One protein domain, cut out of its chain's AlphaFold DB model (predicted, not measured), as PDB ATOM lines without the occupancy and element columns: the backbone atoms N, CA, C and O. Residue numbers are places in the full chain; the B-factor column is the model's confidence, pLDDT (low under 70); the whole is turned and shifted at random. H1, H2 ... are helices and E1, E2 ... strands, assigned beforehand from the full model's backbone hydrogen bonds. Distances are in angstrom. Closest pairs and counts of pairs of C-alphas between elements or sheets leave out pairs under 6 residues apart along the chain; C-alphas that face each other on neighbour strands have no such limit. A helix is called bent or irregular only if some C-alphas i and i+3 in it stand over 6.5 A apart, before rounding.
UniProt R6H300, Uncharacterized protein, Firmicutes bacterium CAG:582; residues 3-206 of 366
ATOM      1  N   TYR A   3      13.609 -23.588 -78.579       95.50
ATOM      2  CA  TYR A   3      13.374 -22.179 -78.277       95.50
ATOM      3  C   TYR A   3      11.964 -21.755 -78.690       95.50
ATOM      4  O   TYR A   3      11.455 -22.163 -79.739       95.50
ATOM      5  N   ARG A   4      11.318 -20.925 -77.862       94.38
ATOM      6  CA  ARG A   4       9.939 -20.464 -78.078       94.38
ATOM      7  C   ARG A   4       9.733 -19.032 -77.595       94.38
ATOM      8  O   ARG A   4       9.768 -18.792 -76.395       94.38
ATOM      9  N   ALA A   5       9.386 -18.107 -78.488       93.94
ATOM     10  CA  ALA A   5       8.914 -16.784 -78.075       93.94
ATOM     11  C   ALA A   5       7.529 -16.875 -77.399       93.94
ATOM     12  O   ALA A   5       6.585 -17.435 -77.960       93.94
ATOM     13  N   LEU A   6       7.387 -16.320 -76.198       91.62
ATOM     14  CA  LEU A   6       6.156 -16.356 -75.411       91.62
ATOM     15  C   LEU A   6       5.214 -15.227 -75.835       91.62
ATOM     16  O   LEU A   6       5.594 -14.062 -75.854       91.62
ATOM     17  N   ASN A   7       3.965 -15.549 -76.167       85.12
ATOM     18  CA  ASN A   7       2.951 -14.510 -76.406       85.12
ATOM     19  C   ASN A   7       2.409 -13.960 -75.074       85.12
ATOM     20  O   ASN A   7       2.638 -14.539 -74.013       85.12
ATOM     21  N   ALA A   8       1.619 -12.888 -75.140       82.12
ATOM     22  CA  ALA A   8       1.044 -12.238 -73.961       82.12
ATOM     23  C   ALA A   8       0.260 -13.197 -73.040       82.12
ATOM     24  O   ALA A   8       0.314 -13.057 -71.821       82.12
ATOM     25  N   TYR A   9      -0.437 -14.200 -73.595       81.81
ATOM     26  CA  TYR A   9      -1.125 -15.201 -72.771       81.81
ATOM     27  C   TYR A   9      -0.125 -16.033 -71.967       81.81
ATOM     28  O   TYR A   9      -0.320 -16.220 -70.767       81.81
ATOM     29  N   ASP A  10       0.925 -16.542 -72.615       87.12
ATOM     30  CA  ASP A  10       1.939 -17.363 -71.951       87.12
ATOM     31  C   ASP A  10       2.636 -16.572 -70.842       87.12
ATOM     32  O   ASP A  10       2.788 -17.079 -69.734       87.12
ATOM     33  N   VAL A  11       2.986 -15.309 -71.106       86.81
ATOM     34  CA  VAL A  11       3.653 -14.452 -70.118       86.81
ATOM     35  C   VAL A  11       2.740 -14.143 -68.931       86.81
ATOM     36  O   VAL A  11       3.150 -14.321 -67.783       86.81
ATOM     37  N   LYS A  12       1.489 -13.738 -69.182       83.00
ATOM     38  CA  LYS A  12       0.526 -13.412 -68.120       83.00
ATOM     39  C   LYS A  12       0.302 -14.587 -67.167       83.00
ATOM     40  O   LYS A  12       0.215 -14.392 -65.959       83.00
ATOM     41  N   ASN A  13       0.210 -15.796 -67.711       78.81
ATOM     42  CA  ASN A  13      -0.077 -16.999 -66.934       78.81
ATOM     43  C   ASN A  13       1.191 -17.702 -66.428       78.81
ATOM     44  O   ASN A  13       1.087 -18.698 -65.715       78.81
ATOM     45  N   TRP A  14       2.385 -17.192 -66.748       83.44
ATOM     46  CA  TRP A  14       3.650 -17.849 -66.426       83.44
ATOM     47  C   TRP A  14       3.832 -18.092 -64.923       83.44
ATOM     48  O   TRP A  14       4.269 -19.168 -64.521       83.44
ATOM     49  N   LYS A  15       3.446 -17.116 -64.086       74.25
ATOM     50  CA  LYS A  15       3.573 -17.201 -62.620       74.25
ATOM     51  C   LYS A  15       2.730 -18.326 -62.011       74.25
ATOM     52  O   LYS A  15       3.167 -18.935 -61.040       74.25
ATOM     53  N   GLU A  16       1.553 -18.590 -62.571       76.00
ATOM     54  CA  GLU A  16       0.570 -19.524 -62.011       76.00
ATOM     55  C   GLU A  16       0.628 -20.899 -62.675       76.00
ATOM     56  O   GLU A  16       0.618 -21.923 -61.997       76.00
ATOM     57  N   GLU A  17       0.685 -20.937 -64.006       77.62
ATOM     58  CA  GLU A  17       0.568 -22.183 -64.757       77.62
ATOM     59  C   GLU A  17       1.916 -22.867 -64.974       77.62
ATOM     60  O   GLU A  17       1.935 -24.086 -65.122       77.62
ATOM     61  N   GLN A  18       3.012 -22.097 -65.051       81.88
ATOM     62  CA  GLN A  18       4.376 -22.568 -65.349       81.88
ATOM     63  C   GLN A  18       4.445 -23.576 -66.515       81.88
ATOM     64  O   GLN A  18       5.315 -24.438 -66.569       81.88
ATOM     65  N   THR A  19       3.505 -23.475 -67.454       86.81
ATOM     66  CA  THR A  19       3.358 -24.356 -68.610       86.81
ATOM     67  C   THR A  19       3.019 -23.520 -69.833       86.81
ATOM     68  O   THR A  19       2.344 -22.495 -69.735       86.81
ATOM     69  N   ILE A  20       3.476 -23.958 -71.002       89.12
ATOM     70  CA  ILE A  20       3.115 -23.340 -72.282       89.12
ATOM     71  C   ILE A  20       2.037 -24.217 -72.901       89.12
ATOM     72  O   ILE A  20       2.245 -25.413 -73.079       89.12
ATOM     73  N   LYS A  21       0.877 -23.645 -73.227       86.44
ATOM     74  CA  LYS A  21      -0.268 -24.399 -73.773       86.44
ATOM     75  C   LYS A  21      -0.516 -24.044 -75.229       86.44
ATOM     76  O   LYS A  21      -0.367 -22.886 -75.610       86.44
ATOM     77  N   ALA A  22      -0.978 -24.997 -76.028       84.56
ATOM     78  CA  ALA A  22      -1.457 -24.732 -77.380       84.56
ATOM     79  C   ALA A  22      -2.751 -23.894 -77.362       84.56
ATOM     80  O   ALA A  22      -3.526 -23.934 -76.400       84.56
ATOM     81  N   ASN A  23      -3.036 -23.179 -78.457       79.12
ATOM     82  CA  ASN A  23      -4.208 -22.298 -78.578       79.12
ATOM     83  C   ASN A  23      -5.540 -23.005 -78.290       79.12
ATOM     84  O   ASN A  23      -6.445 -22.403 -77.706       79.12
ATOM     85  N   ILE A  24      -5.660 -24.284 -78.661       77.00
ATOM     86  CA  ILE A  24      -6.855 -25.082 -78.375       77.00
ATOM     87  C   ILE A  24      -7.070 -25.282 -76.867       77.00
ATOM     88  O   ILE A  24      -8.193 -25.131 -76.392       77.00
ATOM     89  N   GLY A  25      -6.003 -25.540 -76.101       76.44
ATOM     90  CA  GLY A  25      -6.066 -25.717 -74.650       76.44
ATOM     91  C   GLY A  25      -6.414 -24.415 -73.928       76.44
ATOM     92  O   GLY A  25      -7.241 -24.412 -73.015       76.44
ATOM     93  N   ARG A  26      -5.858 -23.289 -74.395       78.19
ATOM     94  CA  ARG A  26      -6.193 -21.941 -73.894       78.19
ATOM     95  C   ARG A  26      -7.662 -21.611 -74.132       78.19
ATOM     96  O   ARG A  26      -8.388 -21.274 -73.202       78.19
ATOM     97  N   SER A  27      -8.108 -21.793 -75.375       75.62
ATOM     98  CA  SER A  27      -9.497 -21.570 -75.773       75.62
ATOM     99  C   SER A  27     -10.449 -22.455 -74.972       75.62
ATOM    100  O   SER A  27     -11.481 -21.991 -74.499       75.62
ATOM    101  N   TYR A  28     -10.115 -23.728 -74.774       76.94
ATOM    102  CA  TYR A  28     -10.942 -24.614 -73.968       76.94
ATOM    103  C   TYR A  28     -11.056 -24.119 -72.521       76.94
ATOM    104  O   TYR A  28     -12.168 -23.973 -72.021       76.94
ATOM    105  N   ASN A  29      -9.945 -23.771 -71.867       77.56
ATOM    106  CA  ASN A  29      -9.979 -23.266 -70.491       77.56
ATOM    107  C   ASN A  29     -10.791 -21.974 -70.342       77.56
ATOM    108  O   ASN A  29     -11.536 -21.842 -69.372       77.56
ATOM    109  N   GLU A  30     -10.712 -21.067 -71.315       79.25
ATOM    110  CA  GLU A  30     -11.469 -19.814 -71.299       79.25
ATOM    111  C   GLU A  30     -12.983 -20.025 -71.504       79.25
ATOM    112  O   GLU A  30     -13.801 -19.257 -70.987       79.25
ATOM    113  N   TYR A  31     -13.385 -21.047 -72.272       79.75
ATOM    114  CA  TYR A  31     -14.779 -21.242 -72.686       79.75
ATOM    115  C   TYR A  31     -15.497 -22.434 -72.042       79.75
ATOM    116  O   TYR A  31     -16.724 -22.470 -72.120       79.75
ATOM    117  N   LYS A  32     -14.805 -23.365 -71.370       76.62
ATOM    118  CA  LYS A  32     -15.395 -24.624 -70.859       76.62
ATOM    119  C   LYS A  32     -16.611 -24.438 -69.946       76.62
ATOM    120  O   LYS A  32     -17.524 -25.252 -69.980       76.62
ATOM    121  N   ASN A  33     -16.664 -23.337 -69.194       80.75
ATOM    122  CA  ASN A  33     -17.764 -23.030 -68.271       80.75
ATOM    123  C   ASN A  33     -18.802 -22.051 -68.857       80.75
ATOM    124  O   ASN A  33     -19.761 -21.678 -68.180       80.75
ATOM    125  N   LYS A  34     -18.627 -21.602 -70.107       84.81
ATOM    126  CA  LYS A  34     -19.520 -20.639 -70.765       84.81
ATOM    127  C   LYS A  34     -20.625 -21.382 -71.526       84.81
ATOM    128  O   LYS A  34     -20.379 -22.369 -72.208       84.81
ATOM    129  N   LYS A  35     -21.860 -20.870 -71.485       82.31
ATOM    130  CA  LYS A  35     -23.030 -21.461 -72.173       82.31
ATOM    131  C   LYS A  35     -23.284 -20.869 -73.573       82.31
ATOM    132  O   LYS A  35     -24.431 -20.681 -73.963       82.31
ATOM    133  N   SER A  36     -22.239 -20.544 -74.337       82.50
ATOM    134  CA  SER A  36     -22.371 -19.956 -75.685       82.50
ATOM    135  C   SER A  36     -22.203 -20.993 -76.803       82.50
ATOM    136  O   SER A  36     -21.585 -22.041 -76.611       82.50
ATOM    137  N   ALA A  37     -22.708 -20.701 -78.008       74.44
ATOM    138  CA  ALA A  37     -22.473 -21.545 -79.188       74.44
ATOM    139  C   ALA A  37     -20.970 -21.701 -79.494       74.44
ATOM    140  O   ALA A  37     -20.506 -22.790 -79.830       74.44
ATOM    141  N   LYS A  38     -20.190 -20.630 -79.282       73.62
ATOM    142  CA  LYS A  38     -18.725 -20.647 -79.376       73.62
ATOM    143  C   LYS A  38     -18.104 -21.642 -78.392       73.62
ATOM    144  O   LYS A  38     -17.235 -22.407 -78.793       73.62
ATOM    145  N   ALA A  39     -18.573 -21.673 -77.144       74.81
ATOM    146  CA  ALA A  39     -18.095 -22.624 -76.144       74.81
ATOM    147  C   ALA A  39     -18.408 -24.077 -76.526       74.81
ATOM    148  O   ALA A  39     -17.511 -24.912 -76.500       74.81
ATOM    149  N   LYS A  40     -19.635 -24.361 -76.984       73.69
ATOM    150  CA  LYS A  40     -20.010 -25.698 -77.481       73.69
ATOM    151  C   LYS A  40     -19.117 -26.150 -78.641       73.69
ATOM    152  O   LYS A  40     -18.675 -27.294 -78.650       73.69
ATOM    153  N   ASN A  41     -18.817 -25.256 -79.584       71.75
ATOM    154  CA  ASN A  41     -17.923 -25.556 -80.705       71.75
ATOM    155  C   ASN A  41     -16.480 -25.810 -80.251       71.75
ATOM    156  O   ASN A  41     -15.874 -26.769 -80.713       71.75
ATOM    157  N   ILE A  42     -15.937 -24.996 -79.340       71.81
ATOM    158  CA  ILE A  42     -14.581 -25.192 -78.806       71.81
ATOM    159  C   ILE A  42     -14.489 -26.514 -78.051       71.81
ATOM    160  O   ILE A  42     -13.565 -27.276 -78.309       71.81
ATOM    161  N   SER A  43     -15.452 -26.820 -77.178       72.12
ATOM    162  CA  SER A  43     -15.488 -28.097 -76.461       72.12
ATOM    163  C   SER A  43     -15.622 -29.276 -77.417       72.12
ATOM    164  O   SER A  43     -14.950 -30.274 -77.220       72.12
ATOM    165  N   LYS A  44     -16.417 -29.157 -78.488       72.06
ATOM    166  CA  LYS A  44     -16.527 -30.199 -79.517       72.06
ATOM    167  C   LYS A  44     -15.209 -30.414 -80.268       72.06
ATOM    168  O   LYS A  44     -14.770 -31.551 -80.380       72.06
ATOM    169  N   ILE A  45     -14.567 -29.341 -80.743       67.62
ATOM    170  CA  ILE A  45     -13.267 -29.416 -81.436       67.62
ATOM    171  C   ILE A  45     -12.208 -29.990 -80.496       67.62
ATOM    172  O   ILE A  45     -11.455 -30.869 -80.898       67.62
ATOM    173  N   PHE A  46     -12.174 -29.521 -79.247       71.19
ATOM    174  CA  PHE A  46     -11.301 -30.070 -78.220       71.19
ATOM    175  C   PHE A  46     -11.588 -31.554 -78.043       71.19
ATOM    176  O   PHE A  46     -10.678 -32.339 -78.206       71.19
ATOM    177  N   SER A  47     -12.833 -31.980 -77.832       69.12
ATOM    178  CA  SER A  47     -13.140 -33.396 -77.630       69.12
ATOM    179  C   SER A  47     -12.794 -34.286 -78.826       69.12
ATOM    180  O   SER A  47     -12.289 -35.387 -78.630       69.12
ATOM    181  N   GLU A  48     -13.014 -33.822 -80.055       67.00
ATOM    182  CA  GLU A  48     -12.675 -34.560 -81.280       67.00
ATOM    183  C   GLU A  48     -11.157 -34.684 -81.480       67.00
ATOM    184  O   GLU A  48     -10.664 -35.745 -81.862       67.00
ATOM    185  N   VAL A  49     -10.412 -33.616 -81.180       65.44
ATOM    186  CA  VAL A  49      -8.944 -33.559 -81.303       65.44
ATOM    187  C   VAL A  49      -8.229 -34.072 -80.048       65.44
ATOM    188  O   VAL A  49      -7.036 -34.311 -80.109       65.44
ATOM    189  N   TYR A  50      -8.907 -34.243 -78.913       64.00
ATOM    190  CA  TYR A  50      -8.311 -34.652 -77.631       64.00
ATOM    191  C   TYR A  50      -8.649 -36.099 -77.269       64.00
ATOM    192  O   TYR A  50      -7.807 -36.792 -76.712       64.00
ATOM    193  N   TYR A  51      -9.870 -36.569 -77.553       57.72
ATOM    194  CA  TYR A  51     -10.340 -37.881 -77.085       57.72
ATOM    195  C   TYR A  51     -10.536 -38.918 -78.191       57.72
ATOM    196  O   TYR A  51     -10.819 -40.065 -77.857       57.72
ATOM    197  N   GLN A  52     -10.456 -38.549 -79.479       57.69
ATOM    198  CA  GLN A  52     -10.963 -39.429 -80.542       57.69
ATOM    199  C   GLN A  52      -9.949 -39.856 -81.612       57.69
ATOM    200  O   GLN A  52      -9.911 -41.050 -81.888       57.69
ATOM    201  N   LYS A  53      -9.164 -38.969 -82.250       65.69
ATOM    202  CA  LYS A  53      -8.279 -39.380 -83.374       65.69
ATOM    203  C   LYS A  53      -6.974 -38.577 -83.511       65.69
ATOM    204  O   LYS A  53      -7.014 -37.417 -83.924       65.69
ATOM    205  N   MET A  54      -5.820 -39.193 -83.224       67.25
ATOM    206  CA  MET A  54      -4.485 -38.579 -83.397       67.25
ATOM    207  C   MET A  54      -4.228 -38.133 -84.840       67.25
ATOM    208  O   MET A  54      -3.649 -37.071 -85.071       67.25
ATOM    209  N   SER A  55      -4.778 -38.861 -85.813       64.19
ATOM    210  CA  SER A  55      -4.749 -38.487 -87.231       64.19
ATOM    211  C   SER A  55      -5.277 -37.070 -87.494       64.19
ATOM    212  O   SER A  55      -4.659 -36.316 -88.239       64.19
ATOM    213  N   LEU A  56      -6.349 -36.636 -86.814       67.75
ATOM    214  CA  LEU A  56      -6.894 -35.279 -86.977       67.75
ATOM    215  C   LEU A  56      -5.945 -34.187 -86.464       67.75
ATOM    216  O   LEU A  56      -5.970 -33.065 -86.979       67.75
ATOM    217  N   ALA A  57      -5.150 -34.473 -85.431       69.88
ATOM    218  CA  ALA A  57      -4.135 -33.552 -84.928       69.88
ATOM    219  C   ALA A  57      -2.938 -33.471 -85.886       69.88
ATOM    220  O   ALA A  57      -2.472 -32.369 -86.190       69.88
ATOM    221  N   LEU A  58      -2.488 -34.618 -86.396       72.12
ATOM    222  CA  LEU A  58      -1.384 -34.727 -87.351       72.12
ATOM    223  C   LEU A  58      -1.698 -34.029 -88.683       72.12
ATOM    224  O   LEU A  58      -0.883 -33.254 -89.174       72.12
ATOM    225  N   ASP A  59      -2.915 -34.158 -89.214       67.38
ATOM    226  CA  ASP A  59      -3.292 -33.480 -90.467       67.38
ATOM    227  C   ASP A  59      -3.356 -31.955 -90.345       67.38
ATOM    228  O   ASP A  59      -3.212 -31.189 -91.307       67.38
ATOM    229  N   ARG A  60      -3.569 -31.481 -89.118       69.56
ATOM    230  CA  ARG A  60      -3.565 -30.059 -88.798       69.56
ATOM    231  C   ARG A  60      -2.155 -29.469 -88.762       69.56
ATOM    232  O   ARG A  60      -2.061 -28.242 -88.768       69.56
ATOM    233  N   ILE A  61      -1.089 -30.279 -88.806       74.00
ATOM    234  CA  ILE A  61       0.302 -29.802 -88.903       74.00
ATOM    235  C   ILE A  61       0.494 -28.969 -90.172       74.00
ATOM    236  O   ILE A  61       0.955 -27.837 -90.092       74.00
ATOM    237  N   ILE A  62       0.057 -29.452 -91.339       70.06
ATOM    238  CA  ILE A  62       0.241 -28.716 -92.604       70.06
ATOM    239  C   ILE A  62      -0.502 -27.370 -92.579       70.06
ATOM    240  O   ILE A  62      -0.011 -26.366 -93.091       70.06
ATOM    241  N   ALA A  63      -1.678 -27.320 -91.947       67.50
ATOM    242  CA  ALA A  63      -2.406 -26.067 -91.758       67.50
ATOM    243  C   ALA A  63      -1.711 -25.122 -90.760       67.50
ATOM    244  O   ALA A  63      -1.727 -23.912 -90.980       67.50
ATOM    245  N   HIS A  64      -1.107 -25.671 -89.701       73.00
ATOM    246  CA  HIS A  64      -0.336 -24.935 -88.699       73.00
ATOM    247  C   HIS A  64       0.908 -24.278 -89.313       73.00
ATOM    248  O   HIS A  64       1.032 -23.057 -89.275       73.00
ATOM    249  N   VAL A  65       1.757 -25.078 -89.966       68.56
ATOM    250  CA  VAL A  65       2.990 -24.634 -90.647       68.56
ATOM    251  C   VAL A  65       2.678 -23.645 -91.775       68.56
ATOM    252  O   VAL A  65       3.459 -22.757 -92.097       68.56
ATOM    253  N   GLY A  66       1.496 -23.758 -92.380       60.41
ATOM    254  CA  GLY A  66       1.044 -22.855 -93.431       60.41
ATOM    255  C   GLY A  66       0.624 -21.459 -93.004       60.41
ATOM    256  O   GLY A  66       0.094 -20.735 -93.848       60.41
ATOM    257  N   GLY A  67       0.771 -21.099 -91.726       54.00
ATOM    258  CA  GLY A  67       0.396 -19.778 -91.222       54.00
ATOM    259  C   GLY A  67      -1.101 -19.483 -91.340       54.00
ATOM    260  O   GLY A  67      -1.536 -18.351 -91.130       54.00
ATOM    261  N   LYS A  68      -1.935 -20.487 -91.657       55.66
ATOM    262  CA  LYS A  68      -3.382 -20.327 -91.535       55.66
ATOM    263  C   LYS A  68      -3.646 -20.184 -90.056       55.66
ATOM    264  O   LYS A  68      -3.422 -21.130 -89.308       55.66
ATOM    265  N   ASN A  69      -4.099 -18.999 -89.663       48.81
ATOM    266  CA  ASN A  69      -4.317 -18.601 -88.282       48.81
ATOM    267  C   ASN A  69      -5.350 -19.530 -87.617       48.81
ATOM    268  O   ASN A  69      -6.558 -19.271 -87.570       48.81
ATOM    269  N   MET A  70      -4.885 -20.696 -87.176       55.66
ATOM    270  CA  MET A  70      -5.713 -21.714 -86.577       55.66
ATOM    271  C   MET A  70      -5.917 -21.293 -85.135       55.66
ATOM    272  O   MET A  70      -5.155 -21.661 -84.239       55.66
ATOM    273  N   LYS A  71      -7.008 -20.555 -84.907       57.53
ATOM    274  CA  LYS A  71      -7.506 -20.186 -83.571       57.53
ATOM    275  C   LYS A  71      -7.585 -21.384 -82.604       57.53
ATOM    276  O   LYS A  71      -7.628 -21.189 -81.397       57.53
ATOM    277  N   TYR A  72      -7.559 -22.611 -83.129       63.19
ATOM    278  CA  TYR A  72      -7.641 -23.876 -82.400       63.19
ATOM    279  C   TYR A  72      -6.481 -24.835 -82.717       63.19
ATOM    280  O   TYR A  72      -6.690 -26.044 -82.800       63.19
ATOM    281  N   SER A  73      -5.266 -24.320 -82.938       73.00
ATOM    282  CA  SER A  73      -4.075 -25.172 -83.068       73.00
ATOM    283  C   SER A  73      -3.857 -26.021 -81.808       73.00
ATOM    284  O   SER A  73      -3.886 -25.486 -80.697       73.00
ATOM    285  N   CYS A  74      -3.609 -27.321 -81.993       76.94
ATOM    286  CA  CYS A  74      -3.147 -28.252 -80.957       76.94
ATOM    287  C   CYS A  74      -1.618 -28.294 -80.818       76.94
ATOM    288  O   CYS A  74      -1.110 -28.908 -79.887       76.94
ATOM    289  N   TRP A  75      -0.900 -27.602 -81.701       82.00
ATOM    290  CA  TRP A  75       0.556 -27.566 -81.729       82.00
ATOM    291  C   TRP A  75       1.094 -26.261 -81.155       82.00
ATOM    292  O   TRP A  75       0.530 -25.184 -81.398       82.00
ATOM    293  N   ILE A  76       2.190 -26.382 -80.412       87.06
ATOM    294  CA  ILE A  76       3.046 -25.283 -79.973       87.06
ATOM    295  C   ILE A  76       4.301 -25.337 -80.844       87.06
ATOM    296  O   ILE A  76       5.044 -26.314 -80.792       87.06
ATOM    297  N   SER A  77       4.518 -24.296 -81.646       88.50
ATOM    298  CA  SER A  77       5.689 -24.191 -82.519       88.50
ATOM    299  C   SER A  77       6.925 -23.764 -81.738       88.50
ATOM    300  O   SER A  77       6.895 -22.744 -81.048       88.50
ATOM    301  N   THR A  78       7.999 -24.539 -81.848       92.38
ATOM    302  CA  THR A  78       9.324 -24.257 -81.280       92.38
ATOM    303  C   THR A  78      10.386 -24.401 -82.366       92.38
ATOM    304  O   THR A  78      10.130 -25.002 -83.408       92.38
ATOM    305  N   SER A  79      11.579 -23.862 -82.137       93.19
ATOM    306  CA  SER A  79      12.709 -23.971 -83.067       93.19
ATOM    307  C   SER A  79      13.913 -24.610 -82.401       93.19
ATOM    308  O   SER A  79      14.127 -24.429 -81.203       93.19
ATOM    309  N   LYS A  80      14.744 -25.294 -83.186       91.81
ATOM    310  CA  LYS A  80      16.092 -25.696 -82.757       91.81
ATOM    311  C   LYS A  80      17.108 -24.550 -82.773       91.81
ATOM    312  O   LYS A  80      18.186 -24.744 -82.232       91.81
ATOM    313  N   SER A  81      16.789 -23.407 -83.385       93.50
ATOM    314  CA  SER A  81      17.689 -22.255 -83.470       93.50
ATOM    315  C   SER A  81      17.207 -21.114 -82.583       93.50
ATOM    316  O   SER A  81      16.062 -20.667 -82.689       93.50
ATOM    317  N   PHE A  82      18.088 -20.630 -81.711       95.25
ATOM    318  CA  PHE A  82      17.813 -19.464 -80.878       95.25
ATOM    319  C   PHE A  82      17.748 -18.195 -81.732       95.25
ATOM    320  O   PHE A  82      16.767 -17.458 -81.629       95.25
ATOM    321  N   ASN A  83      18.728 -17.991 -82.615       94.75
ATOM    322  CA  ASN A  83      18.830 -16.855 -83.525       94.75
ATOM    323  C   ASN A  83      17.562 -16.727 -84.367       94.75
ATOM    324  O   ASN A  83      16.973 -15.654 -84.391       94.75
ATOM    325  N   PHE A  84      17.063 -17.824 -84.952       92.88
ATOM    326  CA  PHE A  84      15.810 -17.776 -85.709       92.88
ATOM    327  C   PHE A  84      14.637 -17.275 -84.852       92.88
ATOM    328  O   PHE A  84      13.865 -16.420 -85.275       92.88
ATOM    329  N   VAL A  85      14.485 -17.784 -83.623       94.62
ATOM    330  CA  VAL A  85      13.384 -17.359 -82.739       94.62
ATOM    331  C   VAL A  85      13.539 -15.906 -82.313       94.62
ATOM    332  O   VAL A  85      12.539 -15.187 -82.241       94.62
ATOM    333  N   ALA A  86      14.766 -15.479 -82.034       95.19
ATOM    334  CA  ALA A  86      15.068 -14.114 -81.656       95.19
ATOM    335  C   ALA A  86      14.764 -13.136 -82.805       95.19
ATOM    336  O   ALA A  86      14.063 -12.149 -82.585       95.19
ATOM    337  N   GLU A  87      15.203 -13.455 -84.023       93.00
ATOM    338  CA  GLU A  87      15.060 -12.633 -85.231       93.00
ATOM    339  C   GLU A  87      13.632 -12.613 -85.795       93.00
ATOM    340  O   GLU A  87      13.214 -11.611 -86.357       93.00
ATOM    341  N   GLU A  88      12.858 -13.693 -85.659       89.69
ATOM    342  CA  GLU A  88      11.586 -13.818 -86.390       89.69
ATOM    343  C   GLU A  88      10.348 -13.873 -85.484       89.69
ATOM    344  O   GLU A  88       9.236 -13.564 -85.916       89.69
ATOM    345  N   TYR A  89      10.501 -14.257 -84.210       90.19
ATOM    346  CA  TYR A  89       9.360 -14.445 -83.303       90.19
ATOM    347  C   TYR A  89       9.376 -13.561 -82.057       90.19
ATOM    348  O   TYR A  89       8.308 -13.364 -81.460       90.19
ATOM    349  N   ALA A  90      10.543 -13.063 -81.644       92.75
ATOM    350  CA  ALA A  90      10.699 -12.286 -80.415       92.75
ATOM    351  C   ALA A  90      10.773 -10.770 -80.636       92.75
ATOM    352  O   ALA A  90      10.622 -10.025 -79.664       92.75
ATOM    353  N   ILE A  91      10.960 -10.316 -81.879       93.50
ATOM    354  CA  ILE A  91      10.966  -8.900 -82.265       93.50
ATOM    355  C   ILE A  91       9.653  -8.450 -82.924       93.50
ATOM    356  O   ILE A  91       8.913  -9.287 -83.454       93.50
ATOM    357  N   PRO A  92       9.338  -7.139 -82.892       90.88
ATOM    358  CA  PRO A  92       8.197  -6.583 -83.611       90.88
ATOM    359  C   PRO A  92       8.231  -6.901 -85.105       90.88
ATOM    360  O   PRO A  92       9.230  -6.646 -85.770       90.88
ATOM    361  N   GLN A  93       7.108  -7.384 -85.630       87.75
ATOM    362  CA  GLN A  93       6.883  -7.577 -87.062       87.75
ATOM    363  C   GLN A  93       5.407  -7.354 -87.389       87.75
ATOM    364  O   GLN A  93       4.527  -7.508 -86.540       87.75
ATOM    365  N   THR A  94       5.127  -7.052 -88.654       84.12
ATOM    366  CA  THR A  94       3.769  -6.810 -89.165       84.12
ATOM    367  C   THR A  94       3.192  -8.001 -89.937       84.12
ATOM    368  O   THR A  94       2.207  -7.831 -90.650       84.12
ATOM    369  N   GLY A  95       3.745  -9.212 -89.796       75.69
ATOM    370  CA  GLY A  95       3.091 -10.435 -90.288       75.69
ATOM    371  C   GLY A  95       3.914 -11.402 -91.135       75.69
ATOM    372  O   GLY A  95       3.313 -12.242 -91.803       75.69
ATOM    373  N   LYS A  96       5.251 -11.333 -91.123       73.38
ATOM    374  CA  LYS A  96       6.094 -12.364 -91.759       73.38
ATOM    375  C   LYS A  96       5.946 -13.704 -91.036       73.38
ATOM    376  O   LYS A  96       5.545 -14.700 -91.633       73.38
ATOM    377  N   TYR A  97       6.226 -13.681 -89.737       75.06
ATOM    378  CA  TYR A  97       6.160 -14.818 -88.819       75.06
ATOM    379  C   TYR A  97       5.512 -14.430 -87.493       75.06
ATOM    380  O   TYR A  97       4.859 -15.244 -86.836       75.06
ATOM    381  N   ASN A  98       5.648 -13.157 -87.136       75.75
ATOM    382  CA  ASN A  98       5.033 -12.533 -85.989       75.75
ATOM    383  C   ASN A  98       4.133 -11.355 -86.424       75.75
ATOM    384  O   ASN A  98       4.421 -10.675 -87.405       75.75
ATOM    385  N   ILE A  99       3.036 -11.130 -85.695       78.00
ATOM    386  CA  ILE A  99       2.136  -9.965 -85.843       78.00
ATOM    387  C   ILE A  99       2.121  -9.064 -84.598       78.00
ATOM    388  O   ILE A  99       1.439  -8.040 -84.578       78.00
ATOM    389  N   ASP A 100       2.820  -9.463 -83.534       82.44
ATOM    390  CA  ASP A 100       2.916  -8.679 -82.311       82.44
ATOM    391  C   ASP A 100       3.972  -7.590 -82.485       82.44
ATOM    392  O   ASP A 100       5.118  -7.865 -82.844       82.44
ATOM    393  N   MET A 101       3.596  -6.362 -82.147       86.38
ATOM    394  CA  MET A 101       4.424  -5.162 -82.288       86.38
ATOM    395  C   MET A 101       5.233  -4.865 -81.016       86.38
ATOM    396  O   MET A 101       5.349  -3.718 -80.595       86.38
ATOM    397  N   SER A 102       5.699  -5.897 -80.318       90.06
ATOM    398  CA  SER A 102       6.391  -5.777 -79.027       90.06
ATOM    399  C   SER A 102       7.436  -6.879 -78.879       90.06
ATOM    400  O   SER A 102       7.330  -7.925 -79.526       90.06
ATOM    401  N   ARG A 103       8.435  -6.659 -78.016       94.50
ATOM    402  CA  ARG A 103       9.438  -7.676 -77.681       94.50
ATOM    403  C   ARG A 103       8.832  -8.722 -76.747       94.50
ATOM    404  O   ARG A 103       8.087  -8.390 -75.820       94.50
ATOM    405  N   LYS A 104       9.167  -9.990 -76.983       94.12
ATOM    406  CA  LYS A 104       8.650 -11.135 -76.219       94.12
ATOM    407  C   LYS A 104       9.764 -11.857 -75.472       94.12
ATOM    408  O   LYS A 104      10.848 -12.003 -76.031       94.12
ATOM    409  N   PRO A 105       9.510 -12.389 -74.268       95.25
ATOM    410  CA  PRO A 105      10.399 -13.366 -73.647       95.25
ATOM    411  C   PRO A 105      10.564 -14.619 -74.515       95.25
ATOM    412  O   PRO A 105       9.655 -14.971 -75.271       95.25
ATOM    413  N   ILE A 106      11.677 -15.336 -74.360       96.62
ATOM    414  CA  ILE A 106      11.895 -16.639 -75.003       96.62
ATOM    415  C   ILE A 106      12.008 -17.710 -73.920       96.62
ATOM    416  O   ILE A 106      12.790 -17.574 -72.988       96.62
ATOM    417  N   ALA A 107      11.243 -18.791 -74.037       95.50
ATOM    418  CA  ALA A 107      11.454 -20.000 -73.255       95.50
ATOM    419  C   ALA A 107      12.513 -20.883 -73.919       95.50
ATOM    420  O   ALA A 107      12.465 -21.120 -75.131       95.50
ATOM    421  N   ILE A 108      13.434 -21.386 -73.102       95.25
ATOM    422  CA  ILE A 108      14.457 -22.362 -73.470       95.25
ATOM    423  C   ILE A 108      14.022 -23.707 -72.909       95.25
ATOM    424  O   ILE A 108      13.784 -23.846 -71.710       95.25
ATOM    425  N   ILE A 109      13.898 -24.684 -73.791       93.00
ATOM    426  CA  ILE A 109      13.271 -25.970 -73.523       93.00
ATOM    427  C   ILE A 109      14.316 -27.071 -73.689       93.00
ATOM    428  O   ILE A 109      15.063 -27.119 -74.674       93.00
ATOM    429  N   ASP A 110      14.358 -27.965 -72.710       87.38
ATOM    430  CA  ASP A 110      15.155 -29.178 -72.740       87.38
ATOM    431  C   ASP A 110      14.509 -30.206 -73.676       87.38
ATOM    432  O   ASP A 110      13.383 -30.673 -73.475       87.38
ATOM    433  N   LYS A 111      15.257 -30.534 -74.728       72.19
ATOM    434  CA  LYS A 111      14.838 -31.388 -75.837       72.19
ATOM    435  C   LYS A 111      14.985 -32.880 -75.509       72.19
ATOM    436  O   LYS A 111      14.269 -33.702 -76.073       72.19
ATOM    437  N   GLU A 112      15.905 -33.250 -74.615       64.12
ATOM    438  CA  GLU A 112      16.204 -34.664 -74.328       64.12
ATOM    439  C   GLU A 112      15.090 -35.345 -73.524       64.12
ATOM    440  O   GLU A 112      14.898 -36.554 -73.623       64.12
ATOM    441  N   LYS A 113      14.289 -34.566 -72.788       55.66
ATOM    442  CA  LYS A 113      13.160 -35.065 -71.988       55.66
ATOM    443  C   LYS A 113      11.840 -35.192 -72.755       55.66
ATOM    444  O   LYS A 113      10.843 -35.606 -72.173       55.66
ATOM    445  N   THR A 114      11.800 -34.793 -74.028       55.19
ATOM    446  CA  THR A 114      10.542 -34.471 -74.729       55.19
ATOM    447  C   THR A 114      10.292 -35.251 -76.023       55.19
ATOM    448  O   THR A 114       9.250 -35.075 -76.659       55.19
ATOM    449  N   PHE A 115      11.190 -36.161 -76.402       53.94
ATOM    450  CA  PHE A 115      10.997 -37.022 -77.567       53.94
ATOM    451  C   PHE A 115      10.305 -38.341 -77.221       53.94
ATOM    452  O   PHE A 115      10.943 -39.310 -76.814       53.94
ATOM    453  N   GLY A 116       8.999 -38.391 -77.476       52.09
ATOM    454  CA  GLY A 116       8.307 -39.637 -77.791       52.09
ATOM    455  C   GLY A 116       8.373 -39.893 -79.297       52.09
ATOM    456  O   GLY A 116       8.308 -38.960 -80.097       52.09
ATOM    457  N   THR A 117       8.520 -41.153 -79.711       53.28
ATOM    458  CA  THR A 117       8.199 -41.515 -81.098       53.28
ATOM    459  C   THR A 117       6.682 -41.572 -81.176       53.28
ATOM    460  O   THR A 117       6.085 -42.459 -80.570       53.28
ATOM    461  N   ILE A 118       6.056 -40.630 -81.886       57.28
ATOM    462  CA  ILE A 118       4.611 -40.683 -82.110       57.28
ATOM    463  C   ILE A 118       4.336 -41.884 -83.020       57.28
ATOM    464  O   ILE A 118       4.502 -41.801 -84.237       57.28
ATOM    465  N   ALA A 119       3.979 -43.022 -82.420       50.94
ATOM    466  CA  ALA A 119       3.329 -44.109 -83.136       50.94
ATOM    467  C   ALA A 119       1.989 -43.576 -83.658       50.94
ATOM    468  O   ALA A 119       1.352 -42.755 -83.006       50.94
ATOM    469  N   THR A 120       1.649 -43.933 -84.893       49.78
ATOM    470  CA  THR A 120       0.555 -43.297 -85.641       49.78
ATOM    471  C   THR A 120      -0.675 -44.187 -85.779       49.78
ATOM    472  O   THR A 120      -1.603 -43.794 -86.488       49.78
ATOM    473  N   ARG A 121      -0.633 -45.405 -85.216       47.00
ATOM    474  CA  ARG A 121      -1.667 -46.453 -85.240       47.00
ATOM    475  C   ARG A 121      -1.257 -47.605 -84.314       47.00
ATOM    476  O   ARG A 121      -0.194 -48.194 -84.506       47.00
ATOM    477  N   ASP A 122      -2.164 -48.021 -83.435       45.50
ATOM    478  CA  ASP A 122      -2.187 -49.396 -82.944       45.50
ATOM    479  C   ASP A 122      -2.899 -50.310 -83.961       45.50
ATOM    480  O   ASP A 122      -3.541 -49.841 -84.907       45.50
ATOM    481  N   GLU A 123      -2.793 -51.630 -83.789       40.94
ATOM    482  CA  GLU A 123      -3.401 -52.635 -84.683       40.94
ATOM    483  C   GLU A 123      -4.936 -52.507 -84.808       40.94
ATOM    484  O   GLU A 123      -5.530 -53.057 -85.735       40.94
ATOM    485  N   ALA A 124      -5.582 -51.753 -83.911       47.19
ATOM    486  CA  ALA A 124      -7.022 -51.505 -83.885       47.19
ATOM    487  C   ALA A 124      -7.432 -50.133 -84.466       47.19
ATOM    488  O   ALA A 124      -8.628 -49.842 -84.546       47.19
ATOM    489  N   GLY A 125      -6.475 -49.285 -84.863       51.72
ATOM    490  CA  GLY A 125      -6.722 -47.945 -85.403       51.72
ATOM    491  C   GLY A 125      -7.245 -46.919 -84.386       51.72
ATOM    492  O   GLY A 125      -7.772 -45.886 -84.802       51.72
ATOM    493  N   ASN A 126      -7.116 -47.180 -83.079       51.53
ATOM    494  CA  ASN A 126      -7.680 -46.369 -81.994       51.53
ATOM    495  C   ASN A 126      -6.593 -45.868 -81.029       51.53
ATOM    496  O   ASN A 126      -6.561 -46.234 -79.855       51.53
ATOM    497  N   GLU A 127      -5.731 -44.958 -81.477       57.97
ATOM    498  CA  GLU A 127      -4.795 -44.301 -80.562       57.97
ATOM    499  C   GLU A 127      -5.437 -43.123 -79.820       57.97
ATOM    500  O   GLU A 127      -5.970 -42.177 -80.412       57.97
ATOM    501  N   ASN A 128      -5.344 -43.165 -78.486       59.75
ATOM    502  CA  ASN A 128      -5.747 -42.065 -77.621       59.75
ATOM    503  C   ASN A 128      -4.623 -41.027 -77.510       59.75
ATOM    504  O   ASN A 128      -3.583 -41.249 -76.893       59.75
ATOM    505  N   ILE A 129      -4.929 -39.854 -78.042       60.41
ATOM    506  CA  ILE A 129      -4.130 -38.631 -78.080       60.41
ATOM    507  C   ILE A 129      -3.640 -38.174 -76.698       60.41
ATOM    508  O   ILE A 129      -2.577 -37.566 -76.590       60.41
ATOM    509  N   ALA A 130      -4.372 -38.499 -75.625       63.88
ATOM    510  CA  ALA A 130      -3.980 -38.196 -74.250       63.88
ATOM    511  C   ALA A 130      -2.606 -38.776 -73.860       63.88
ATOM    512  O   ALA A 130      -1.967 -38.262 -72.945       63.88
ATOM    513  N   LYS A 131      -2.144 -39.827 -74.550       67.00
ATOM    514  CA  LYS A 131      -0.849 -40.468 -74.287       67.00
ATOM    515  C   LYS A 131       0.348 -39.677 -74.822       67.00
ATOM    516  O   LYS A 131       1.433 -39.852 -74.294       67.00
ATOM    517  N   HIS A 132       0.137 -38.788 -75.793       73.19
ATOM    518  CA  HIS A 132       1.203 -38.034 -76.466       73.19
ATOM    519  C   HIS A 132       1.337 -36.592 -75.944       73.19
ATOM    520  O   HIS A 132       1.900 -35.720 -76.604       73.19
ATOM    521  N   PHE A 133       0.767 -36.295 -74.771       74.75
ATOM    522  CA  PHE A 133       0.837 -34.964 -74.169       74.75
ATOM    523  C   PHE A 133       2.277 -34.572 -73.856       74.75
ATOM    524  O   PHE A 133       2.968 -35.273 -73.124       74.75
ATOM    525  N   GLY A 134       2.704 -33.424 -74.379       74.38
ATOM    526  CA  GLY A 134       4.077 -32.956 -74.198       74.38
ATOM    527  C   GLY A 134       5.113 -33.673 -75.056       74.38
ATOM    528  O   GLY A 134       6.278 -33.282 -75.012       74.38
ATOM    529  N   GLU A 135       4.708 -34.650 -75.871       80.31
ATOM    530  CA  GLU A 135       5.564 -35.185 -76.925       80.31
ATOM    531  C   GLU A 135       5.684 -34.181 -78.074       80.31
ATOM    532  O   GLU A 135       4.854 -33.276 -78.241       80.31
ATOM    533  N   CYS A 136       6.727 -34.336 -78.885       83.75
ATOM    534  CA  CYS A 136       6.991 -33.453 -80.006       83.75
ATOM    535  C   CYS A 136       7.289 -34.208 -81.303       83.75
ATOM    536  O   CYS A 136       7.766 -35.341 -81.295       83.75
ATOM    537  N   ILE A 137       7.018 -33.550 -82.431       82.25
ATOM    538  CA  ILE A 137       7.416 -34.008 -83.762       82.25
ATOM    539  C   ILE A 137       8.421 -33.019 -84.334       82.25
ATOM    540  O   ILE A 137       8.174 -31.814 -84.396       82.25
ATOM    541  N   ASP A 138       9.541 -33.556 -84.797       85.94
ATOM    542  CA  ASP A 138      10.555 -32.816 -85.526       85.94
ATOM    543  C   ASP A 138      10.185 -32.728 -87.010       85.94
ATOM    544  O   ASP A 138      10.255 -33.719 -87.741       85.94
ATOM    545  N   ILE A 139       9.780 -31.539 -87.452       85.19
ATOM    546  CA  ILE A 139       9.396 -31.272 -88.844       85.19
ATOM    547  C   ILE A 139      10.428 -30.416 -89.585       85.19
ATOM    548  O   ILE A 139      10.178 -29.987 -90.710       85.19
ATOM    549  N   SER A 140      11.582 -30.174 -88.962       84.19
ATOM    550  CA  SER A 140      12.686 -29.427 -89.558       84.19
ATOM    551  C   SER A 140      13.335 -30.176 -90.726       84.19
ATOM    552  O   SER A 140      13.060 -31.355 -90.978       84.19
ATOM    553  N   ASP A 141      14.223 -29.490 -91.446       82.81
ATOM    554  CA  ASP A 141      14.903 -30.023 -92.626       82.81
ATOM    555  C   ASP A 141      13.912 -30.556 -93.672       82.81
ATOM    556  O   ASP A 141      13.010 -29.838 -94.093       82.81
ATOM    557  N   ASP A 142      14.081 -31.803 -94.112       79.56
ATOM    558  CA  ASP A 142      13.158 -32.480 -95.024       79.56
ATOM    559  C   ASP A 142      12.274 -33.504 -94.285       79.56
ATOM    560  O   ASP A 142      11.624 -34.341 -94.917       79.56
ATOM    561  N   ASN A 143      12.229 -33.468 -92.944       81.94
ATOM    562  CA  ASN A 143      11.452 -34.429 -92.154       81.94
ATOM    563  C   ASN A 143       9.946 -34.266 -92.369       81.94
ATOM    564  O   ASN A 143       9.242 -35.271 -92.422       81.94
ATOM    565  N   LEU A 144       9.452 -33.043 -92.590       81.56
ATOM    566  CA  LEU A 144       8.050 -32.826 -92.948       81.56
ATOM    567  C   LEU A 144       7.663 -33.597 -94.225       81.56
ATOM    568  O   LEU A 144       6.616 -34.242 -94.261       81.56
ATOM    569  N   ASN A 145       8.518 -33.582 -95.255       78.38
ATOM    570  CA  ASN A 145       8.274 -34.351 -96.479       78.38
ATOM    571  C   ASN A 145       8.348 -35.856 -96.225       78.38
ATOM    572  O   ASN A 145       7.480 -36.574 -96.703       78.38
ATOM    573  N   LYS A 146       9.319 -36.336 -95.437       78.44
ATOM    574  CA  LYS A 146       9.421 -37.766 -95.095       78.44
ATOM    575  C   LYS A 146       8.173 -38.268 -94.367       78.44
ATOM    576  O   LYS A 146       7.676 -39.341 -94.681       78.44
ATOM    577  N   LEU A 147       7.647 -37.484 -93.422       78.62
ATOM    578  CA  LEU A 147       6.404 -37.802 -92.713       78.62
ATOM    579  C   LEU A 147       5.202 -37.817 -93.670       78.62
ATOM    580  O   LEU A 147       4.326 -38.671 -93.546       78.62
ATOM    581  N   TYR A 148       5.160 -36.895 -94.635       76.00
ATOM    582  CA  TYR A 148       4.117 -36.866 -95.661       76.00
ATOM    583  C   TYR A 148       4.203 -38.078 -96.606       76.00
ATOM    584  O   TYR A 148       3.204 -38.752 -96.837       76.00
ATOM    585  N   GLU A 149       5.396 -38.397 -97.111       75.12
ATOM    586  CA  GLU A 149       5.658 -39.530 -98.013       75.12
ATOM    587  C   GLU A 149       5.412 -40.884 -97.341       75.12
ATOM    588  O   GLU A 149       4.890 -41.801 -97.972       75.12
ATOM    589  N   ALA A 150       5.720 -40.995 -96.046       71.38
ATOM    590  CA  ALA A 150       5.394 -42.162 -95.229       71.38
ATOM    591  C   ALA A 150       3.890 -42.280 -94.915       71.38
ATOM    592  O   ALA A 150       3.463 -43.267 -94.317       71.38
ATOM    593  N   GLY A 151       3.082 -41.284 -95.289       68.19
ATOM    594  CA  GLY A 151       1.647 -41.283 -95.041       68.19
ATOM    595  C   GLY A 151       1.270 -41.091 -93.571       68.19
ATOM    596  O   GLY A 151       0.225 -41.580 -93.139       68.19
ATOM    597  N   ILE A 152       2.128 -40.414 -92.802       71.44
ATOM    598  CA  ILE A 152       1.929 -40.113 -91.378       71.44
ATOM    599  C   ILE A 152       1.135 -38.814 -91.200       71.44
ATOM    600  O   ILE A 152       0.250 -38.739 -90.349       71.44
ATOM    601  N   ILE A 153       1.434 -37.798 -92.014       70.81
ATOM    602  CA  ILE A 153       0.715 -36.518 -92.038       70.81
ATOM    603  C   ILE A 153       0.053 -36.327 -93.402       70.81
ATOM    604  O   ILE A 153       0.687 -36.580 -94.424       70.81
ATOM    605  N   TYR A 154      -1.181 -35.821 -93.439       66.06
ATOM    606  CA  TYR A 154      -1.846 -35.454 -94.689       66.06
ATOM    607  C   TYR A 154      -2.390 -34.026 -94.654       66.06
ATOM    608  O   TYR A 154      -2.701 -33.473 -93.599       66.06
ATOM    609  N   PRO A 155      -2.540 -33.371 -95.817       61.34
ATOM    610  CA  PRO A 155      -3.311 -32.150 -95.900       61.34
ATOM    611  C   PRO A 155      -4.733 -32.404 -95.399       61.34
ATOM    612  O   PRO A 155      -5.343 -33.398 -95.779       61.34
ATOM    613  N   LEU A 156      -5.298 -31.459 -94.640       56.91
ATOM    614  CA  LEU A 156      -6.646 -31.552 -94.047       56.91
ATOM    615  C   LEU A 156      -7.738 -32.076 -95.009       56.91
ATOM    616  O   LEU A 156      -8.682 -32.728 -94.587       56.91
ATOM    617  N   TYR A 157      -7.623 -31.775 -96.304       56.62
ATOM    618  CA  TYR A 157      -8.594 -32.158 -97.329       56.62
ATOM    619  C   TYR A 157      -8.452 -33.605 -97.839       56.62
ATOM    620  O   TYR A 157      -9.300 -34.060 -98.595       56.62
ATOM    621  N   GLN A 158      -7.381 -34.317 -97.489       57.34
ATOM    622  CA  GLN A 158      -7.186 -35.732 -97.828       57.34
ATOM    623  C   GLN A 158      -7.649 -36.670 -96.705       57.34
ATOM    624  O   GLN A 158      -7.563 -37.882 -96.872       57.34
ATOM    625  N   ASN A 159      -8.147 -36.128 -95.589       54.88
ATOM    626  CA  ASN A 159      -8.702 -36.918 -94.501       54.88
ATOM    627  C   ASN A 159     -10.238 -36.952 -94.562       54.88
ATOM    628  O   ASN A 159     -10.911 -35.941 -94.322       54.88
ATOM    629  N   ASP A 160     -10.780 -38.141 -94.830       51.50
ATOM    630  CA  ASP A 160     -12.218 -38.423 -94.863       51.50
ATOM    631  C   ASP A 160     -12.897 -38.186 -93.496       51.50
ATOM    632  O   ASP A 160     -14.053 -37.768 -93.444       51.50
ATOM    633  N   ASP A 161     -12.172 -38.331 -92.378       49.47
ATOM    634  CA  ASP A 161     -12.669 -38.026 -91.027       49.47
ATOM    635  C   ASP A 161     -12.777 -36.515 -90.742       49.47
ATOM    636  O   ASP A 161     -13.549 -36.086 -89.869       49.47
ATOM    637  N   ALA A 162     -12.003 -35.694 -91.463       48.69
ATOM    638  CA  ALA A 162     -12.002 -34.235 -91.345       48.69
ATOM    639  C   ALA A 162     -13.009 -33.568 -92.303       48.69
ATOM    640  O   ALA A 162     -13.586 -32.529 -91.966       48.69
ATOM    641  N   CYS A 163     -13.258 -34.164 -93.475       48.41
ATOM    642  CA  CYS A 163     -14.199 -33.668 -94.485       48.41
ATOM    643  C   CYS A 163     -15.641 -34.101 -94.181       48.41
ATOM    644  O   CYS A 163     -16.216 -34.959 -94.840       48.41
ATOM    645  N   ARG A 164     -16.268 -33.477 -93.180       47.22
ATOM    646  CA  ARG A 164     -17.613 -33.872 -92.717       47.22
ATOM    647  C   ARG A 164     -18.781 -33.377 -93.579       47.22
ATOM    648  O   ARG A 164     -19.927 -33.682 -93.258       47.22
ATOM    649  N   THR A 165     -18.543 -32.611 -94.649       46.72
ATOM    650  CA  THR A 165     -19.614 -32.116 -95.533       46.72
ATOM    651  C   THR A 165     -19.302 -32.330 -97.014       46.72
ATOM    652  O   THR A 165     -18.148 -32.289 -97.437       46.72
ATOM    653  N   VAL A 166     -20.349 -32.489 -97.834       41.56
ATOM    654  CA  VAL A 166     -20.252 -32.611 -99.306       41.56
ATOM    655  C   VAL A 166     -19.559 -31.391 -99.941       41.56
ATOM    656  O   VAL A 166     -18.854 -31.523-100.937       41.56
ATOM    657  N   SER A 167     -19.695 -30.204 -99.335       48.09
ATOM    658  CA  SER A 167     -19.016 -28.969 -99.762       48.09
ATOM    659  C   SER A 167     -17.504 -29.007 -99.496       48.09
ATOM    660  O   SER A 167     -16.709 -28.596-100.345       48.09
ATOM    661  N   ASP A 168     -17.093 -29.554 -98.350       49.06
ATOM    662  CA  ASP A 168     -15.678 -29.727 -98.005       49.06
ATOM    663  C   ASP A 168     -15.025 -30.817 -98.865       49.06
ATOM    664  O   ASP A 168     -13.922 -30.611 -99.372       49.06
ATOM    665  N   ALA A 169     -15.748 -31.907 -99.143       44.25
ATOM    666  CA  ALA A 169     -15.328 -32.943-100.085       44.25
ATOM    667  C   ALA A 169     -15.187 -32.399-101.524       44.25
ATOM    668  O   ALA A 169     -14.204 -32.680-102.209       44.25
ATOM    669  N   ALA A 170     -16.105 -31.538-101.980       50.47
ATOM    670  CA  ALA A 170     -16.006 -30.890-103.291       50.47
ATOM    671  C   ALA A 170     -14.801 -29.932-103.386       50.47
ATOM    672  O   ALA A 170     -14.108 -29.890-104.407       50.47
ATOM    673  N   LYS A 171     -14.491 -29.186-102.313       52.94
ATOM    674  CA  LYS A 171     -13.266 -28.368-102.223       52.94
ATOM    675  C   LYS A 171     -12.004 -29.227-102.178       52.94
ATOM    676  O   LYS A 171     -11.006 -28.846-102.787       52.94
ATOM    677  N   ALA A 172     -12.038 -30.364-101.488       50.81
ATOM    678  CA  ALA A 172     -10.940 -31.321-101.427       50.81
ATOM    679  C   ALA A 172     -10.606 -31.908-102.801       50.81
ATOM    680  O   ALA A 172      -9.445 -31.901-103.213       50.81
ATOM    681  N   ILE A 173     -11.629 -32.326-103.551       53.56
ATOM    682  CA  ILE A 173     -11.496 -32.836-104.920       53.56
ATOM    683  C   ILE A 173     -10.954 -31.745-105.856       53.56
ATOM    684  O   ILE A 173     -10.020 -31.997-106.614       53.56
ATOM    685  N   ASN A 174     -11.446 -30.506-105.748       54.53
ATOM    686  CA  ASN A 174     -10.972 -29.376-106.561       54.53
ATOM    687  C   ASN A 174      -9.546 -28.895-106.225       54.53
ATOM    688  O   ASN A 174      -8.928 -28.195-107.038       54.53
ATOM    689  N   ASN A 175      -9.038 -29.242-105.037       52.41
ATOM    690  CA  ASN A 175      -7.695 -28.909-104.556       52.41
ATOM    691  C   ASN A 175      -6.706 -30.080-104.636       52.41
ATOM    692  O   ASN A 175      -5.519 -29.879-104.358       52.41
ATOM    693  N   LYS A 176      -7.160 -31.273-105.039       48.88
ATOM    694  CA  LYS A 176      -6.316 -32.450-105.266       48.88
ATOM    695  C   LYS A 176      -5.252 -32.082-106.314       48.88
ATOM    696  O   LYS A 176      -5.574 -31.774-107.456       48.88
ATOM    697  N   GLY A 177      -3.991 -32.005-105.885       49.53
ATOM    698  CA  GLY A 177      -2.847 -31.596-106.716       49.53
ATOM    699  C   GLY A 177      -2.485 -30.100-106.712       49.53
ATOM    700  O   GLY A 177      -1.490 -29.728-107.329       49.53
ATOM    701  N   LYS A 178      -3.231 -29.225-106.013       47.31
ATOM    702  CA  LYS A 178      -2.982 -27.762-106.013       47.31
ATOM    703  C   LYS A 178      -2.145 -27.233-104.846       47.31
ATOM    704  O   LYS A 178      -1.591 -26.143-104.952       47.31
ATOM    705  N   THR A 179      -2.024 -27.965-103.740       51.56
ATOM    706  CA  THR A 179      -1.147 -27.563-102.623       51.56
ATOM    707  C   THR A 179       0.152 -28.343-102.705       51.56
ATOM    708  O   THR A 179       0.233 -29.489-102.281       51.56
ATOM    709  N   LYS A 180       1.181 -27.726-103.292       54.91
ATOM    710  CA  LYS A 180       2.530 -28.290-103.272       54.91
ATOM    711  C   LYS A 180       3.081 -28.207-101.843       54.91
ATOM    712  O   LYS A 180       3.220 -27.106-101.311       54.91
ATOM    713  N   MET A 181       3.444 -29.353-101.262       58.94
ATOM    714  CA  MET A 181       4.151 -29.451 -99.970       58.94
ATOM    715  C   MET A 181       5.428 -28.600 -99.918       58.94
ATOM    716  O   MET A 181       5.819 -28.125 -98.855       58.94
ATOM    717  N   THR A 182       6.027 -28.326-101.082       57.53
ATOM    718  CA  THR A 182       7.262 -27.545-101.232       57.53
ATOM    719  C   THR A 182       7.224 -26.185-100.531       57.53
ATOM    720  O   THR A 182       8.252 -25.737-100.041       57.53
ATOM    721  N   GLY A 183       6.065 -25.515-100.463       59.09
ATOM    722  CA  GLY A 183       5.946 -24.211 -99.794       59.09
ATOM    723  C   GLY A 183       6.033 -24.294 -98.267       59.09
ATOM    724  O   GLY A 183       6.732 -23.494 -97.654       59.09
ATOM    725  N   PHE A 184       5.364 -25.282 -97.667       64.56
ATOM    726  CA  PHE A 184       5.350 -25.499 -96.215       64.56
ATOM    727  C   PHE A 184       6.671 -26.083 -95.715       64.56
ATOM    728  O   PHE A 184       7.171 -25.660 -94.678       64.56
ATOM    729  N   ASN A 185       7.280 -26.982 -96.496       65.69
ATOM    730  CA  ASN A 185       8.592 -27.542 -96.179       65.69
ATOM    731  C   ASN A 185       9.655 -26.444 -96.053       65.69
ATOM    732  O   ASN A 185      10.429 -26.445 -95.109       65.69
ATOM    733  N   ASN A 186       9.650 -25.453 -96.950       73.19
ATOM    734  CA  ASN A 186      10.614 -24.352 -96.890       73.19
ATOM    735  C   ASN A 186      10.490 -23.518 -95.606       73.19
ATOM    736  O   ASN A 186      11.499 -23.016 -95.121       73.19
ATOM    737  N   PHE A 187       9.277 -23.373 -95.066       76.81
ATOM    738  CA  PHE A 187       9.047 -22.684 -93.797       76.81
ATOM    739  C   PHE A 187       9.586 -23.498 -92.624       76.81
ATOM    740  O   PHE A 187      10.454 -23.013 -91.905       76.81
ATOM    741  N   ALA A 188       9.098 -24.731 -92.455       80.88
ATOM    742  CA  ALA A 188       9.461 -25.579 -91.318       80.88
ATOM    743  C   ALA A 188      10.973 -25.846 -91.288       80.88
ATOM    744  O   ALA A 188      11.594 -25.850 -90.226       80.88
ATOM    745  N   LYS A 189      11.574 -25.979 -92.478       84.06
ATOM    746  CA  LYS A 189      13.018 -26.065 -92.681       84.06
ATOM    747  C   LYS A 189      13.745 -24.807 -92.224       84.06
ATOM    748  O   LYS A 189      14.659 -24.917 -91.420       84.06
ATOM    749  N   ALA A 190      13.336 -23.626 -92.697       83.94
ATOM    750  CA  ALA A 190      13.971 -22.363 -92.313       83.94
ATOM    751  C   ALA A 190      13.852 -22.087 -90.807       83.94
ATOM    752  O   ALA A 190      14.806 -21.623 -90.192       83.94
ATOM    753  N   ALA A 191      12.704 -22.422 -90.220       86.12
ATOM    754  CA  ALA A 191      12.436 -22.247 -88.802       86.12
ATOM    755  C   ALA A 191      13.040 -23.344 -87.914       86.12
ATOM    756  O   ALA A 191      12.879 -23.276 -86.696       86.12
ATOM    757  N   TYR A 192      13.691 -24.364 -88.488       88.88
ATOM    758  CA  TYR A 192      14.144 -25.564 -87.778       88.88
ATOM    759  C   TYR A 192      13.075 -26.106 -86.816       88.88
ATOM    760  O   TYR A 192      13.334 -26.355 -85.635       88.88
ATOM    761  N   GLU A 193      11.848 -26.204 -87.323       88.81
ATOM    762  CA  GLU A 193      10.644 -26.274 -86.506       88.81
ATOM    763  C   GLU A 193      10.455 -27.647 -85.846       88.81
ATOM    764  O   GLU A 193      10.577 -28.706 -86.468       88.81
ATOM    765  N   VAL A 194      10.109 -27.612 -84.562       89.06
ATOM    766  CA  VAL A 194       9.693 -28.766 -83.767       89.06
ATOM    767  C   VAL A 194       8.365 -28.417 -83.107       89.06
ATOM    768  O   VAL A 194       8.231 -27.374 -82.459       89.06
ATOM    769  N   LEU A 195       7.368 -29.281 -83.280       87.50
ATOM    770  CA  LEU A 195       6.010 -29.045 -82.806       87.50
ATOM    771  C   LEU A 195       5.726 -29.867 -81.560       87.50
ATOM    772  O   LEU A 195       5.719 -31.093 -81.616       87.50
ATOM    773  N   PHE A 196       5.425 -29.188 -80.457       86.00
ATOM    774  CA  PHE A 196       4.952 -29.818 -79.230       86.00
ATOM    775  C   PHE A 196       3.452 -30.013 -79.244       86.00
ATOM    776  O   PHE A 196       2.691 -29.111 -79.615       86.00
ATOM    777  N   PHE A 197       3.027 -31.175 -78.768       81.50
ATOM    778  CA  PHE A 197       1.629 -31.513 -78.705       81.50
ATOM    779  C   PHE A 197       0.986 -31.024 -77.401       81.50
ATOM    780  O   PHE A 197       1.258 -31.509 -76.302       81.50
ATOM    781  N   THR A 198       0.070 -30.070 -77.553       79.56
ATOM    782  CA  THR A 198      -0.825 -29.477 -76.546       79.56
ATOM    783  C   THR A 198      -0.184 -28.709 -75.383       79.56
ATOM    784  O   THR A 198      -0.716 -27.655 -75.020       79.56
ATOM    785  N   VAL A 199       0.911 -29.183 -74.790       85.12
ATOM    786  CA  VAL A 199       1.523 -28.570 -73.604       85.12
ATOM    787  C   VAL A 199       3.041 -28.735 -73.599       85.12
ATOM    788  O   VAL A 199       3.559 -29.717 -74.108       85.12
ATOM    789  N   ILE A 200       3.752 -27.784 -72.999       89.00
ATOM    790  CA  ILE A 200       5.144 -27.931 -72.567       89.00
ATOM    791  C   ILE A 200       5.152 -27.676 -71.066       89.00
ATOM    792  O   ILE A 200       4.775 -26.588 -70.616       89.00
ATOM    793  N   ASN A 201       5.536 -28.691 -70.300       85.94
ATOM    794  CA  ASN A 201       5.527 -28.619 -68.848       85.94
ATOM    795  C   ASN A 201       6.771 -27.913 -68.293       85.94
ATOM    796  O   ASN A 201       7.818 -27.870 -68.944       85.94
ATOM    797  N   LYS A 202       6.666 -27.411 -67.058       87.12
ATOM    798  CA  LYS A 202       7.730 -26.678 -66.362       87.12
ATOM    799  C   LYS A 202       9.049 -27.443 -66.307       87.12
ATOM    800  O   LYS A 202      10.102 -26.851 -66.495       87.12
ATOM    801  N   GLU A 203       9.002 -28.745 -66.040       86.31
ATOM    802  CA  GLU A 203      10.182 -29.606 -65.894       86.31
ATOM    803  C   GLU A 203      11.041 -29.699 -67.162       86.31
ATOM    804  O   GLU A 203      12.221 -30.059 -67.087       86.31
ATOM    805  N   ASN A 204      10.450 -29.344 -68.307       88.19
ATOM    806  CA  ASN A 204      11.111 -29.288 -69.602       88.19
ATOM    807  C   ASN A 204      11.588 -27.873 -69.944       88.19
ATOM    808  O   ASN A 204      12.215 -27.692 -70.979       88.19
ATOM    809  N   ILE A 205      11.306 -26.861 -69.120       91.12
ATOM    810  CA  ILE A 205      11.693 -25.471 -69.376       91.12
ATOM    811  C   ILE A 205      12.903 -25.140 -68.505       91.12
ATOM    812  O   ILE A 205      12.815 -25.067 -67.282       91.12
ATOM    813  N   ILE A 206      14.042 -24.941 -69.163       91.88
ATOM    814  CA  ILE A 206      15.325 -24.611 -68.537       91.88
ATOM    815  C   ILE A 206      15.268 -23.197 -67.958       91.88
ATOM    816  O   ILE A 206      15.671 -22.967 -66.821       91.88
TER     817      ILE A 206
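Overview. This is residues 3 to 206 of the 366 residues of an uncharacterized protein of Firmicutes bacterium CAG:582 (UniProt R6H300). A small three-stranded sheet, E2 - E5 - E4, lies near the middle of this domain, with H4 and H9 crossed over one of its faces. A second small sheet of two strands, E1 and E3, lies beyond E2 with H5 next to it; H2 and H3 make a steeply crossed pair at another side, and H8 lies farthest out, touching no helix. The printed part has 204 residues, with elements in the order E1 H1 H2 H3 H4 E2 H5 E3 H6 E4 H7 H8 H9 E5, nine named helices and five named strands. Both sheets are antiparallel, and the class is mostly helix. The whole is compact and rounded, with a radius of gyration of the C-alphas of 17.0 A and spans of 44 by 42 by 37 A.

Arrangement. Start at E1, residues 3 to 5, the antiparallel neighbour of E3, residues 106 to 109; look for N 4 and O 107 at 3.0 A, within hydrogen-bond range. The closest C-alphas of E1 and H5, residues 82 to 88, are those of Tyr 3 and Phe 82, 5.8 A apart. Those of E1 and E2, residues 75 to 79, are Arg 4 and Thr 78, 5.0 A apart. Next comes H1, residues 8 to 17, which touches no helix. H2, residues 23 to 31, touches H3, residues 37 to 51, at a steep tilt of 47 degrees, opposite ways; their closest C-alphas are those of Tyr 31 and Ala 39, 5.0 A apart. With residues 49 to 51 alone, H3 touches H6, residues 129 to 132, and the closest C-alphas are those of Tyr 50 and Ile 129, 5.8 A apart. In the larger sheet E2 is the antiparallel neighbour of E5, residues 193 to 197, with N 76 and O 196 at 2.9 A. E5 is also the antiparallel neighbour of E4, residues 136 to 138, with N 137 and O 195 at 2.9 A. H4, residues 54 to 65, is on this sheet at a height of 9.4 A, over E2 and E5, slantwise to the strands at 42 degrees to E2 on the local plane. H9, residues 182 to 190, is on the same face, making two layers, helices on one face of a sheet; it stands up from the sheet at 59 degrees. H4 touches H9 with residues 62 to 65 alone, about perpendicular at 82 degrees; the closest C-alphas, of Val 65 and Phe 184, are 6.1 A apart. H7, residues 143 to 149, only grazes the sheet and only just touches H9, with 3 pairs of C-alphas within 8 A, the closest those of Leu 144 and Asn 185 at 6.2 A. H8, residues 166 to 175, is apart from both H7 and H9. Every O i to N i+4 pair is within hydrogen-bond range in H2, H3, H5, H7 and H8, against 4 of 6 in H1, 4 of 8 in H4 and 4 of 5 in H9; H6 is too short for such a pair.

Along the chain. Find C-alpha 3 at (13.374, -22.179, -78.277), where E1 begins. H1 spans 13.6 A and is irregular, with C-alphas 12 and 15 at 7.3 A. Find C-alpha 37 at (-22.473, -21.545, -79.188); from there H3, the longest helix by residues, runs 20.5 A. H4 spans 17.4 A, H8 14.1 A, E2 12.7 A and E5 13.0 A. E5 ends at C-alpha 197, (1.629, -31.513, -78.705).

Size, cuts and confidence. The C-alphas farthest apart, those of Ser 102 and Glu 123, are 48.2 A apart. The printed part has no cut. Look for the long links at residues 89 to 105, 110 to 128 and 150 to 165. Mean pLDDT of the printed part is 73.2; 76 residues are under 70, among them residues 112 to 131 and 154 to 185.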